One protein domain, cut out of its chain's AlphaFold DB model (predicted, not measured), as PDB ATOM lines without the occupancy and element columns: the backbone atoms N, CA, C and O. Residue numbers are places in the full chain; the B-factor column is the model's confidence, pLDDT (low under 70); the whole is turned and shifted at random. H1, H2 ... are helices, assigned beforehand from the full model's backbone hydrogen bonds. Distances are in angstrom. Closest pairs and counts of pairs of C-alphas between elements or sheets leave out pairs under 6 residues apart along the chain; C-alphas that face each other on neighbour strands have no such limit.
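This is residues 2 to 95 and 144 to 151 of the 199 residues of the protein "Amino_oxidase domain-containing protein" of Penicillium subrubescens (UniProt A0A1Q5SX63). Picture a small body of short helices with a long arm sticking out of it: H2 and H3 fold back on each other as a helical hairpin, H4 meets the beginning of H2 end to end, and H1 packs on H4 with the short H7 on H1. The arm is residues 76 to 95, which hold H6 and stand free of the body. The printed part has 102 residues with seven named helices, H1 to H7 in order along the chain, and no named strand; its class is all helix. The whole is loose, with a radius of gyration of the C-alphas of 17.7 A, and elongated, spanning 56 by 33 by 22 A, while the body without the arm spans 36 by 29 by 20 A.

Begin with the longest helix, H3, residues 25 to 39. It touches H2, residues 14 to 22, closest at the C-alphas of Cys 18 and Ala 28, 5.2 A apart; this hairpin has a steep tilt of 36 degrees, only just beyond shallow, opposite ways. Go next to the hub, H4, residues 48 to 57: it touches H2 only at their ends, about perpendicular at 88 degrees, with the C-alphas of Leu 14 and Ala 48 closest at 4.1 A. H3 and H4 are close but not clearly touching, their closest C-alphas, of Ser 35 and Phe 51, being 7.6 A apart. H1, residues 6 to 11, touches H4 at a steep tilt of 45 degrees, opposite ways, closest at the C-alphas of Leu 9 and Leu 49, 4.8 A. H7, residues 148 to 151, touches H1, closest at the C-alphas of Lys 7 and Ser 150, 5.7 A. H5, residues 61 to 64, only just touches H4, with 3 pairs of C-alphas within 8 A and only at the corner; the closest are those of Cys 55 and Phe 61, 4.8 A. H6, residues 82 to 91, touches no helix. In H1, H2, H3, H4 and H6 every O i to N i+4 pair is within hydrogen-bond range; H5 and H7 are too short for such a pair.

Find C-alpha 6 at (161.525, 108.192, 94.240), where H1 begins. H2 measures 11.5 A from first to last C-alpha. H3 runs 20.4 A from C-alpha 25 at (150.773, 113.820, 114.361). H4 measures 14.2 A and H6 14.9 A. H7 ends at C-alpha 151, (166.953, 98.638, 95.661).

Look for the two C-alphas farthest apart at Gln 23 and Glu 94, 59.7 A. The link from H5 to H6, residues 65 to 81, is long. Residues 96 to 143 are not printed, and C-alphas 95 and 144 are 37.7 A apart across the cut. Mean pLDDT of the printed part is 92.7; residue 2 alone is under 70.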
ATOM      1  N   ALA A   2     160.753 105.341  88.907       65.50
ATOM      2  CA  ALA A   2     161.985 106.070  88.549       65.50
ATOM      3  C   ALA A   2     161.766 107.596  88.481       65.50
ATOM      4  O   ALA A   2     162.288 108.275  87.604       65.50
ATOM      5  N   GLY A   3     160.912 108.126  89.362       74.00
ATOM      6  CA  GLY A   3     160.720 109.574  89.482       74.00
ATOM      7  C   GLY A   3     161.915 110.241  90.177       74.00
ATOM      8  O   GLY A   3     162.624 109.560  90.921       74.00
ATOM      9  N   PRO A   4     162.122 111.555  89.988       81.06
ATOM     10  CA  PRO A   4     163.281 112.275  90.529       81.06
ATOM     11  C   PRO A   4     163.398 112.185  92.060       81.06
ATOM     12  O   PRO A   4     164.504 112.119  92.577       81.06
ATOM     13  N   VAL A   5     162.266 112.082  92.765       89.25
ATOM     14  CA  VAL A   5     162.184 111.982  94.236       89.25
ATOM     15  C   VAL A   5     161.913 110.556  94.737       89.25
ATOM     16  O   VAL A   5     161.652 110.339  95.913       89.25
ATOM     17  N   ALA A   6     161.942 109.544  93.861       90.12
ATOM     18  CA  ALA A   6     161.525 108.192  94.240       90.12
ATOM     19  C   ALA A   6     162.421 107.569  95.323       90.12
ATOM     20  O   ALA A   6     161.916 106.873  96.190       90.12
ATOM     21  N   LYS A   7     163.735 107.822  95.292       91.69
ATOM     22  CA  LYS A   7     164.662 107.283  96.302       91.69
ATOM     23  C   LYS A   7     164.446 107.887  97.688       91.69
ATOM     24  O   LYS A   7     164.599 107.177  98.668       91.69
ATOM     25  N   GLU A   8     164.104 109.167  97.737       92.38
ATOM     26  CA  GLU A   8     163.803 109.896  98.969       92.38
ATOM     27  C   GLU A   8     162.476 109.418  99.563       92.38
ATOM     28  O   GLU A   8     162.422 108.977 100.700       92.38
ATOM     29  N   LEU A   9     161.418 109.347  98.753       94.75
ATOM     30  CA  LEU A   9     160.138 108.805  99.218       94.75
ATOM     31  C   LEU A   9     160.227 107.333  99.645       94.75
ATOM     32  O   LEU A   9     159.404 106.870 100.426       94.75
ATOM     33  N   ASP A  10     161.170 106.568  99.095       96.25
ATOM     34  CA  ASP A  10     161.365 105.175  99.488       96.25
ATOM     35  C   ASP A  10     162.262 105.023 100.716       96.25
ATOM     36  O   ASP A  10     162.234 103.964 101.336       96.25
ATOM     37  N   SER A  11     163.074 106.024 101.074       95.75
ATOM     38  CA  SER A  11     163.962 105.913 102.237       95.75
ATOM     39  C   SER A  11     163.208 105.933 103.555       95.75
ATOM     40  O   SER A  11     163.674 105.302 104.510       95.75
ATOM     41  N   ASP A  12     162.067 106.613 103.560       96.50
ATOM     42  CA  ASP A  12     161.291 106.930 104.745       96.50
ATOM     43  C   ASP A  12     160.030 106.069 104.809       96.50
ATOM     44  O   ASP A  12     159.413 105.707 103.794       96.50
ATOM     45  N   SER A  13     159.625 105.743 106.032       98.12
ATOM     46  CA  SER A  13     158.296 105.192 106.265       98.12
ATOM     47  C   SER A  13     157.213 106.228 105.947       98.12
ATOM     48  O   SER A  13     157.444 107.439 105.979       98.12
ATOM     49  N   LEU A  14     155.988 105.768 105.683       97.69
ATOM     50  CA  LEU A  14     154.840 106.662 105.518       97.69
ATOM     51  C   LEU A  14     154.644 107.541 106.760       97.69
ATOM     52  O   LEU A  14     154.291 108.710 106.627       97.69
ATOM     53  N   HIS A  15     154.894 106.997 107.954       97.75
ATOM     54  CA  HIS A  15     154.792 107.737 109.209       97.75
ATOM     55  C   HIS A  15     155.800 108.894 109.281       97.75
ATOM     56  O   HIS A  15     155.404 110.036 109.505       97.75
ATOM     57  N   GLU A  16     157.083 108.619 109.034       97.62
ATOM     58  CA  GLU A  16     158.145 109.638 109.042       97.62
ATOM     59  C   GLU A  16     157.894 110.712 107.986       97.62
ATOM     60  O   GLU A  16     157.971 111.900 108.296       97.62
ATOM     61  N   TYR A  17     157.496 110.303 106.778       96.69
ATOM     62  CA  TYR A  17     157.113 111.230 105.716       96.69
ATOM     63  C   TYR A  17     156.008 112.192 106.172       96.69
ATOM     64  O   TYR A  17     156.090 113.394 105.928       96.69
ATOM     65  N   CYS A  18     154.993 111.699 106.892       97.12
ATOM     66  CA  CYS A  18     153.914 112.557 107.383       97.12
ATOM     67  C   CYS A  18     154.397 113.607 108.386       97.12
ATOM     68  O   CYS A  18     153.950 114.755 108.343       97.12
ATOM     69  N   LEU A  19     155.292 113.217 109.295       97.44
ATOM     70  CA  LEU A  19     155.840 114.122 110.303       97.44
ATOM     71  C   LEU A  19     156.784 115.158 109.687       97.44
ATOM     72  O   LEU A  19     156.788 116.306 110.125       97.44
ATOM     73  N   GLN A  20     157.556 114.782 108.670       95.50
ATOM     74  CA  GLN A  20     158.481 115.694 108.001       95.50
ATOM     75  C   GLN A  20     157.753 116.688 107.088       95.50
ATOM     76  O   GLN A  20     157.983 117.891 107.194       95.50
ATOM     77  N   GLU A  21     156.856 116.194 106.232       95.44
ATOM     78  CA  GLU A  21     156.204 117.006 105.198       95.44
ATOM     79  C   GLU A  21     155.048 117.838 105.764       95.44
ATOM     80  O   GLU A  21     154.915 119.023 105.466       95.44
ATOM     81  N   PHE A  22     154.205 117.230 106.603       95.56
ATOM     82  CA  PHE A  22     153.004 117.894 107.115       95.56
ATOM     83  C   PHE A  22     153.150 118.419 108.541       95.56
ATOM     84  O   PHE A  22     152.262 119.137 109.004       95.56
ATOM     85  N   GLN A  23     154.225 118.048 109.249       96.56
ATOM     86  CA  GLN A  23     154.491 118.481 110.626       96.56
ATOM     87  C   GLN A  23     153.295 118.236 111.566       96.56
ATOM     88  O   GLN A  23     153.001 119.044 112.449       96.56
ATOM     89  N   SER A  24     152.568 117.126 111.362       95.44
ATOM     90  CA  SER A  24     151.316 116.831 112.067       95.44
ATOM     91  C   SER A  24     151.178 115.357 112.453       95.44
ATOM     92  O   SER A  24     151.034 114.471 111.609       95.44
ATOM     93  N   GLU A  25     151.092 115.123 113.762       95.62
ATOM     94  CA  GLU A  25     150.773 113.820 114.361       95.62
ATOM     95  C   GLU A  25     149.365 113.328 113.994       95.62
ATOM     96  O   GLU A  25     149.117 112.129 113.857       95.62
ATOM     97  N   GLN A  26     148.419 114.252 113.801       96.44
ATOM     98  CA  GLN A  26     147.053 113.912 113.401       96.44
ATOM     99  C   GLN A  26     147.027 113.323 111.989       96.44
ATOM    100  O   GLN A  26     146.326 112.339 111.752       96.44
ATOM    101  N   ILE A  27     147.815 113.885 111.065       95.44
ATOM    102  CA  ILE A  27     147.941 113.354 109.703       95.44
ATOM    103  C   ILE A  27     148.636 111.991 109.722       95.44
ATOM    104  O   ILE A  27     148.149 111.062 109.079       95.44
ATOM    105  N   ALA A  28     149.707 111.841 110.507       96.94
ATOM    106  CA  ALA A  28     150.392 110.559 110.662       96.94
ATOM    107  C   ALA A  28     149.456 109.473 111.229       96.94
ATOM    108  O   ALA A  28     149.416 108.351 110.722       96.94
ATOM    109  N   THR A  29     148.630 109.820 112.221       96.44
ATOM    110  CA  THR A  29     147.623 108.918 112.802       96.44
ATOM    111  C   THR A  29     146.544 108.544 111.786       96.44
ATOM    112  O   THR A  29     146.210 107.368 111.644       96.44
ATOM    113  N   LEU A  30     146.023 109.522 111.039       96.06
ATOM    114  CA  LEU A  30     145.018 109.286 110.004       96.06
ATOM    115  C   LEU A  30     145.551 108.349 108.914       96.06
ATOM    116  O   LEU A  30     144.901 107.363 108.567       96.06
ATOM    117  N   LEU A  31     146.747 108.629 108.390       96.06
ATOM    118  CA  LEU A  31     147.353 107.799 107.351       96.06
ATOM    119  C   LEU A  31     147.783 106.427 107.870       96.06
ATOM    120  O   LEU A  31     147.760 105.470 107.100       96.06
ATOM    121  N   ASN A  32     148.063 106.281 109.166       97.06
ATOM    122  CA  ASN A  32     148.222 104.970 109.781       97.06
ATOM    123  C   ASN A  32     146.942 104.130 109.688       97.06
ATOM    124  O   ASN A  32     146.997 102.986 109.241       97.06
ATOM    125  N   THR A  33     145.785 104.701 110.039       94.75
ATOM    126  CA  THR A  33     144.491 104.013 109.905       94.75
ATOM    127  C   THR A  33     144.197 103.654 108.451       94.75
ATOM    128  O   THR A  33     143.786 102.530 108.159       94.75
ATOM    129  N   VAL A  34     144.450 104.579 107.523       94.00
ATOM    130  CA  VAL A  34     144.240 104.325 106.093       94.00
ATOM    131  C   VAL A  34     145.187 103.237 105.578       94.00
ATOM    132  O   VAL A  34     144.747 102.361 104.841       94.00
ATOM    133  N   SER A  35     146.456 103.234 105.991       95.12
ATOM    134  CA  SER A  35     147.426 102.195 105.626       95.12
ATOM    135  C   SER A  35     146.988 100.815 106.117       95.12
ATOM    136  O   SER A  35     146.896  99.876 105.326       95.12
ATOM    137  N   GLN A  36     146.611 100.692 107.391       92.75
ATOM    138  CA  GLN A  36     146.109  99.426 107.932       92.75
ATOM    139  C   GLN A  36     144.856  98.951 107.183       92.75
ATOM    140  O   GLN A  36     144.739  97.771 106.867       92.75
ATOM    141  N   SER A  37     143.953  99.869 106.822       89.38
ATOM    142  CA  SER A  37     142.738  99.526 106.079       89.38
ATOM    143  C   SER A  37     142.987  99.152 104.613       89.38
ATOM    144  O   SER A  37     142.289  98.284 104.096       89.38
ATOM    145  N   LEU A  38     143.906  99.828 103.918       90.25
ATOM    146  CA  LEU A  38     144.127  99.633 102.479       90.25
ATOM    147  C   LEU A  38     145.106  98.501 102.176       90.25
ATOM    148  O   LEU A  38     144.931  97.797 101.185       90.25
ATOM    149  N   VAL A  39     146.157  98.361 102.984       90.12
ATOM    150  CA  VAL A  39     147.282  97.453 102.711       90.12
ATOM    151  C   VAL A  39     147.613  96.527 103.878       90.12
ATOM    152  O   VAL A  39     148.485  95.679 103.734       90.12
ATOM    153  N   GLY A  40     146.917  96.637 105.014       90.56
ATOM    154  CA  GLY A  40     147.097  95.725 106.150       90.56
ATOM    155  C   GLY A  40     148.380  95.950 106.956       90.56
ATOM    156  O   GLY A  40     148.742  95.095 107.758       90.56
ATOM    157  N   ILE A  41     149.082  97.071 106.745       93.12
ATOM    158  CA  ILE A  41     150.396  97.357 107.344       93.12
ATOM    159  C   ILE A  41     150.367  98.714 108.053       93.12
ATOM    160  O   ILE A  41     149.728  99.661 107.583       93.12
ATOM    161  N   GLU A  42     151.058  98.818 109.189       96.25
ATOM    162  CA  GLU A  42     151.220 100.076 109.921       96.25
ATOM    163  C   GLU A  42     152.060 101.085 109.123       96.25
ATOM    164  O   GLU A  42     153.019 100.730 108.444       96.25
ATOM    165  N   SER A  43     151.737 102.374 109.238       97.19
ATOM    166  CA  SER A  43     152.427 103.446 108.495       97.19
ATOM    167  C   SER A  43     153.938 103.522 108.750       97.19
ATOM    168  O   SER A  43     154.672 104.004 107.894       97.19
ATOM    169  N   LYS A  44     154.415 103.042 109.903       97.56
ATOM    170  CA  LYS A  44     155.846 102.993 110.243       97.56
ATOM    171  C   LYS A  44     156.606 101.871 109.514       97.56
ATOM    172  O   LYS A  44     157.820 101.952 109.383       97.56
ATOM    173  N   ASP A  45     155.894 100.852 109.028       96.81
ATOM    174  CA  ASP A  45     156.477  99.639 108.434       96.81
ATOM    175  C   ASP A  45     156.359  99.607 106.898       96.81
ATOM    176  O   ASP A  45     156.879  98.704 106.243       96.81
ATOM    177  N   ILE A  46     155.700 100.604 106.299       96.44
ATOM    178  CA  ILE A  46     155.548 100.757 104.849       96.44
ATOM    179  C   ILE A  46     156.308 101.983 104.342       96.44
ATOM    180  O   ILE A  46     156.252 103.052 104.940       96.44
ATOM    181  N   SER A  47     156.973 101.836 103.197       97.19
ATOM    182  CA  SER A  47     157.592 102.934 102.443       97.19
ATOM    183  C   SER A  47     156.560 103.986 102.012       97.19
ATOM    184  O   SER A  47     155.497 103.634 101.477       97.19
ATOM    185  N   ALA A  48     156.877 105.279 102.158       96.81
ATOM    186  CA  ALA A  48     156.011 106.346 101.650       96.81
ATOM    187  C   ALA A  48     155.836 106.242 100.122       96.81
ATOM    188  O   ALA A  48     154.720 106.371  99.608       96.81
ATOM    189  N   LEU A  49     156.904 105.889  99.392       95.25
ATOM    190  CA  LEU A  49     156.829 105.597  97.959       95.25
ATOM    191  C   LEU A  49     155.867 104.442  97.670       95.25
ATOM    192  O   LEU A  49     155.068 104.550  96.737       95.25
ATOM    193  N   SER A  50     155.930 103.351  98.439       94.12
ATOM    194  CA  SER A  50     155.043 102.195  98.249       94.12
ATOM    195  C   SER A  50     153.579 102.598  98.396       94.12
ATOM    196  O   SER A  50     152.765 102.281  97.527       94.12
ATOM    197  N   PHE A  51     153.248 103.349  99.447       95.38
ATOM    198  CA  PHE A  51     151.885 103.817  99.688       95.38
ATOM    199  C   PHE A  51     151.379 104.752  98.576       95.38
ATOM    200  O   PHE A  51     150.298 104.545  98.012       95.38
ATOM    201  N   LEU A  52     152.184 105.751  98.199       94.38
ATOM    202  CA  LEU A  52     151.846 106.700  97.133       94.38
ATOM    203  C   LEU A  52     151.716 106.010  95.772       94.38
ATOM    204  O   LEU A  52     150.840 106.355  94.975       94.38
ATOM    205  N   HIS A  53     152.561 105.014  95.500       92.06
ATOM    206  CA  HIS A  53     152.481 104.221  94.282       92.06
ATOM    207  C   HIS A  53     151.180 103.416  94.217       92.06
ATOM    208  O   HIS A  53     150.526 103.432  93.171       92.06
ATOM    209  N   SER A  54     150.768 102.787  95.322       91.19
ATOM    210  CA  SER A  54     149.481 102.088  95.411       91.19
ATOM    211  C   SER A  54     148.317 103.037  95.124       91.19
ATOM    212  O   SER A  54     147.519 102.762  94.226       91.19
ATOM    213  N   CYS A  55     148.290 104.208  95.771       94.19
ATOM    214  CA  CYS A  55     147.266 105.228  95.535       94.19
ATOM    215  C   CYS A  55     147.228 105.665  94.068       94.19
ATOM    216  O   CYS A  55     146.168 105.678  93.449       94.19
ATOM    217  N   LYS A  56     148.390 105.979  93.482       93.75
ATOM    218  CA  LYS A  56     148.493 106.377  92.073       93.75
ATOM    219  C   LYS A  56     147.989 105.282  91.132       93.75
ATOM    220  O   LYS A  56     147.310 105.594  90.160       93.75
ATOM    221  N   SER A  57     148.313 104.018  91.409       92.06
ATOM    222  CA  SER A  57     147.880 102.892  90.575       92.06
ATOM    223  C   SER A  57     146.360 102.705  90.596       92.06
ATOM    224  O   SER A  57     145.782 102.345  89.577       92.06
ATOM    225  N   GLY A  58     145.707 103.012  91.721       90.50
ATOM    226  CA  GLY A  58     144.250 103.020  91.868       90.50
ATOM    227  C   GLY A  58     143.603 104.356  91.501       90.50
ATOM    228  O   GLY A  58     142.572 104.712  92.058       90.50
ATOM    229  N   THR A  59     144.207 105.119  90.583       94.00
ATOM    230  CA  THR A  59     143.712 106.416  90.067       94.00
ATOM    231  C   THR A  59     143.689 107.578  91.070       94.00
ATOM    232  O   THR A  59     143.152 108.645  90.779       94.00
ATOM    233  N   GLY A  60     144.352 107.425  92.217       94.50
ATOM    234  CA  GLY A  60     144.565 108.473  93.212       94.50
ATOM    235  C   GLY A  60     144.011 108.118  94.591       94.50
ATOM    236  O   GLY A  60     143.160 107.246  94.738       94.50
ATOM    237  N   PHE A  61     144.486 108.838  95.612       94.50
ATOM    238  CA  PHE A  61     144.126 108.601  97.014       94.50
ATOM    239  C   PHE A  61     142.609 108.633  97.253       94.50
ATOM    240  O   PHE A  61     142.058 107.722  97.855       94.50
ATOM    241  N   GLN A  62     141.919 109.643  96.717       93.94
ATOM    242  CA  GLN A  62     140.471 109.778  96.878       93.94
ATOM    243  C   GLN A  62     139.701 108.605  96.256       93.94
ATOM    244  O   GLN A  62     138.726 108.141  96.837       93.94
ATOM    245  N   ALA A  63     140.135 108.116  95.093       93.69
ATOM    246  CA  ALA A  63     139.471 107.008  94.420       93.69
ATOM    247  C   ALA A  63     139.627 105.696  95.205       93.69
ATOM    248  O   ALA A  63     138.651 104.961  95.360       93.69
ATOM    249  N   VAL A  64     140.820 105.426  95.754       93.44
ATOM    250  CA  VAL A  64     141.086 104.179  96.492       93.44
ATOM    251  C   VAL A  64     140.379 104.094  97.846       93.44
ATOM    252  O   VAL A  64     140.148 102.979  98.306       93.44
ATOM    253  N   ILE A  65     139.997 105.222  98.458       93.38
ATOM    254  CA  ILE A  65     139.270 105.258  99.746       93.38
ATOM    255  C   ILE A  65     137.756 105.497  99.618       93.38
ATOM    256  O   ILE A  65     137.085 105.641 100.639       93.38
ATOM    257  N   SER A  66     137.222 105.638  98.399       94.19
ATOM    258  CA  SER A  66     135.820 106.018  98.195       94.19
ATOM    259  C   SER A  66     134.912 104.841  97.830       94.19
ATOM    260  O   SER A  66     135.205 104.036  96.945       94.19
ATOM    261  N   ASP A  67     133.729 104.825  98.441       93.75
ATOM    262  CA  ASP A  67     132.584 103.977  98.099       93.75
ATOM    263  C   ASP A  67     131.547 104.680  97.206       93.75
ATOM    264  O   ASP A  67     130.528 104.100  96.834       93.75
ATOM    265  N   THR A  68     131.806 105.930  96.825       94.50
ATOM    266  CA  THR A  68     130.935 106.690  95.925       94.50
ATOM    267  C   THR A  68     131.195 106.327  94.467       94.50
ATOM    268  O   THR A  68     132.126 105.591  94.147       94.50
ATOM    269  N   LYS A  69     130.379 106.848  93.544       92.62
ATOM    270  CA  LYS A  69     130.548 106.614  92.105       92.62
ATOM    271  C   LYS A  69     131.994 106.908  91.671       92.62
ATOM    272  O   LYS A  69     132.494 107.996  91.926       92.62
ATOM    273  N   HIS A  70     132.609 105.955  90.965       88.12
ATOM    274  CA  HIS A  70     134.025 105.950  90.536       88.12
ATOM    275  C   HIS A  70     135.056 105.614  91.625       88.12
ATOM    276  O   HIS A  70     136.240 105.500  91.317       88.12
ATOM    277  N   GLY A  71     134.619 105.411  92.864       93.69
ATOM    278  CA  GLY A  71     135.448 104.909  93.945       93.69
ATOM    279  C   GLY A  71     135.667 103.398  93.871       93.69
ATOM    280  O   GLY A  71     134.861 102.648  93.309       93.69
ATOM    281  N   ALA A  72     136.766 102.943  94.461       93.38
ATOM    282  CA  ALA A  72     137.174 101.543  94.451       93.38
ATOM    283  C   ALA A  72     136.223 100.618  95.238       93.38
ATOM    284  O   ALA A  72     136.230  99.407  95.015       93.38
ATOM    285  N   GLN A  73     135.381 101.168  96.122       93.44
ATOM    286  CA  GLN A  73     134.384 100.416  96.895       93.44
ATOM    287  C   GLN A  73     132.946 100.564  96.358       93.44
ATOM    288  O   GLN A  73     132.005 100.095  96.997       93.44
ATOM    289  N   TYR A  74     132.762 101.194  95.189       95.50
ATOM    290  CA  TYR A  74     131.440 101.569  94.671       95.50
ATOM    291  C   TYR A  74     130.524 100.386  94.347       95.50
ATOM    292  O   TYR A  74     129.329 100.406  94.644       95.50
ATOM    293  N   LEU A  75     131.070  99.358  93.694       94.50
ATOM    294  CA  LEU A  75     130.290  98.240  93.171       94.50
ATOM    295  C   LEU A  75     130.643  96.937  93.875       94.50
ATOM    296  O   LEU A  75     131.784  96.686  94.257       94.50
ATOM    297  N   ARG A  76     129.635  96.072  93.986       93.31
ATOM    298  CA  ARG A  76     129.773  94.701  94.473       93.31
ATOM    299  C   ARG A  76     129.207  93.741  93.439       93.31
ATOM    300  O   ARG A  76     128.214  94.042  92.779       93.31
ATOM    301  N   VAL A  77     129.814  92.565  93.334       93.25
ATOM    302  CA  VAL A  77     129.273  91.468  92.527       93.25
ATOM    303  C   VAL A  77     128.167  90.798  93.331       93.25
ATOM    304  O   VAL A  77     128.441  90.197  94.369       93.25
ATOM    305  N   GLN A  78     126.924  90.895  92.859       93.25
ATOM    306  CA  GLN A  78     125.747  90.393  93.577       93.25
ATOM    307  C   GLN A  78     125.864  88.901  93.932       93.25
ATOM    308  O   GLN A  78     125.426  88.484  94.998       93.25
ATOM    309  N   GLN A  79     126.481  88.099  93.064       94.69
ATOM    310  CA  GLN A  79     126.646  86.656  93.252       94.69
ATOM    311  C   GLN A  79     127.938  86.279  94.009       94.69
ATOM    312  O   GLN A  79     128.222  85.094  94.189       94.69
ATOM    313  N   GLY A  80     128.720  87.267  94.454       91.94
ATOM    314  CA  GLY A  80     130.045  87.083  95.045       91.94
ATOM    315  C   GLY A  80     131.165  87.053  94.003       91.94
ATOM    316  O   GLY A  80     131.000  86.563  92.886       91.94
ATOM    317  N   THR A  81     132.329  87.586  94.366       92.38
ATOM    318  CA  THR A  81     133.477  87.778  93.461       92.38
ATOM    319  C   THR A  81     134.072  86.464  92.950       92.38
ATOM    320  O   THR A  81     134.540  86.400  91.816       92.38
ATOM    321  N   GLN A  82     133.953  85.378  93.718       90.06
ATOM    322  CA  GLN A  82     134.384  84.032  93.327       90.06
ATOM    323  C   GLN A  82     133.685  83.506  92.066       90.06
ATOM    324  O   GLN A  82     134.168  82.566  91.434       90.06
ATOM    325  N   THR A  83     132.530  84.071  91.704       93.00
ATOM    326  CA  THR A  83     131.816  83.676  90.484       93.00
ATOM    327  C   THR A  83     132.589  84.007  89.217       93.00
ATOM    328  O   THR A  83     132.461  83.259  88.252       93.00
ATOM    329  N   ILE A  84     133.446  85.032  89.239       92.00
ATOM    330  CA  ILE A  84     134.314  85.391  88.111       92.00
ATOM    331  C   ILE A  84     135.238  84.212  87.784       92.00
ATOM    332  O   ILE A  84     135.130  83.622  86.711       92.00
ATOM    333  N   SER A  85     136.063  83.779  88.744       88.44
ATOM    334  CA  SER A  85     136.993  82.658  88.550       88.44
ATOM    335  C   SER A  85     136.270  81.349  88.229       88.44
ATOM    336  O   SER A  85     136.718  80.586  87.377       88.44
ATOM    337  N   LYS A  86     135.123  81.089  88.873       88.38
ATOM    338  CA  LYS A  86     134.314  79.888  88.605       88.38
ATOM    339  C   LYS A  86     133.738  79.865  87.192       88.38
ATOM    340  O   LYS A  86     133.595  78.784  86.635       88.38
ATOM    341  N   ASN A  87     133.361  81.013  86.637       93.44
ATOM    342  CA  ASN A  87     132.819  81.077  85.284       93.44
ATOM    343  C   ASN A  87     133.931  80.983  84.236       93.44
ATOM    344  O   ASN A  87     133.779  80.192  83.314       93.44
ATOM    345  N   ILE A  88     135.078  81.640  84.450       89.88
ATOM    346  CA  ILE A  88     136.271  81.451  83.603       89.88
ATOM    347  C   ILE A  88     136.658  79.968  83.558       89.88
ATOM    348  O   ILE A  88     136.846  79.405  82.486       89.88
ATOM    349  N   ALA A  89     136.692  79.294  84.711       83.69
ATOM    350  CA  ALA A  89     137.006  77.868  84.786       83.69
ATOM    351  C   ALA A  89     136.062  76.974  83.959       83.69
ATOM    352  O   ALA A  89     136.502  75.946  83.455       83.69
ATOM    353  N   LYS A  90     134.782  77.348  83.805       90.12
ATOM    354  CA  LYS A  90     133.817  76.602  82.975       90.12
ATOM    355  C   LYS A  90     134.052  76.788  81.477       90.12
ATOM    356  O   LYS A  90     133.626  75.940  80.702       90.12
ATOM    357  N   GLU A  91     134.673  77.893  81.079       93.44
ATOM    358  CA  GLU A  91     134.999  78.188  79.679       93.44
ATOM    359  C   GLU A  91     136.319  77.537  79.239       93.44
ATOM    360  O   GLU A  91     136.583  77.402  78.043       93.44
ATOM    361  N   LEU A  92     137.147  77.099  80.193       83.75
ATOM    362  CA  LEU A  92     138.382  76.382  79.908       83.75
ATOM    363  C   LEU A  92     138.103  74.995  79.313       83.75
ATOM    364  O   LEU A  92     137.154  74.302  79.683       83.75
ATOM    365  N   LYS A  93     138.992  74.550  78.417       88.00
ATOM    366  CA  LYS A  93     138.938  73.199  77.848       88.00
ATOM    367  C   LYS A  93     139.003  72.156  78.968       88.00
ATOM    368  O   LYS A  93     139.828  72.268  79.876       88.00
ATOM    369  N   GLU A  94     138.192  71.108  78.872       83.31
ATOM    370  CA  GLU A  94     138.241  69.994  79.821       83.31
ATOM    371  C   GLU A  94     139.672  69.433  79.960       83.31
ATOM    372  O   GLU A  94     140.405  69.301  78.977       83.31
ATOM    373  N   GLY A  95     140.093  69.165  81.201       72.06
ATOM    374  CA  GLY A  95     141.447  68.701  81.524       72.06
ATOM    375  C   GLY A  95     142.537  69.783  81.521       72.06
ATOM    376  O   GLY A  95     143.701  69.459  81.750       72.06
ATOM    377  N   SER A 144     155.739  97.288 100.234       92.75
ATOM    378  CA  SER A 144     157.188  97.299 100.412       92.75
ATOM    379  C   SER A 144     157.582  98.084 101.666       92.75
ATOM    380  O   SER A 144     157.091  99.204 101.844       92.75
ATOM    381  N   PRO A 145     158.488  97.550 102.505       95.38
ATOM    382  CA  PRO A 145     159.131  98.345 103.539       95.38
ATOM    383  C   PRO A 145     160.038  99.411 102.903       95.38
ATOM    384  O   PRO A 145     160.360  99.316 101.707       95.38
ATOM    385  N   PRO A 146     160.484 100.408 103.685       96.44
ATOM    386  CA  PRO A 146     161.459 101.390 103.228       96.44
ATOM    387  C   PRO A 146     162.679 100.756 102.544       96.44
ATOM    388  O   PRO A 146     163.194  99.718 102.969       96.44
ATOM    389  N   ARG A 147     163.158 101.421 101.492       94.00
ATOM    390  CA  ARG A 147     164.351 101.135 100.672       94.00
ATOM    391  C   ARG A 147     164.245  99.927  99.742       94.00
ATOM    392  O   ARG A 147     165.134  99.731  98.912       94.00
ATOM    393  N   LEU A 148     163.191  99.115  99.836       91.94
ATOM    394  CA  LEU A 148     163.063  97.925  98.992       91.94
ATOM    395  C   LEU A 148     162.785  98.282  97.523       91.94
ATOM    396  O   LEU A 148     163.377  97.681  96.625       91.94
ATOM    397  N   MET A 149     161.903  99.251  97.256       88.62
ATOM    398  CA  MET A 149     161.506  99.576  95.879       88.62
ATOM    399  C   MET A 149     162.639 100.229  95.086       88.62
ATOM    400  O   MET A 149     162.741 100.026  93.879       88.62
ATOM    401  N   SER A 150     163.482 101.010  95.758       88.25
ATOM    402  CA  SER A 150     164.649 101.677  95.179       88.25
ATOM    403  C   SER A 150     165.854 100.751  95.016       88.25
ATOM    404  O   SER A 150     166.681 100.993  94.133       88.25
ATOM    405  N   ALA A 151     165.950  99.688  95.822       85.50
ATOM    406  CA  ALA A 151     166.953  98.638  95.661       85.50
ATOM    407  C   ALA A 151     166.632  97.678  94.497       85.50
ATOM    408  O   ALA A 151     167.542  97.091  93.912       85.50
TER     409      ALA A 151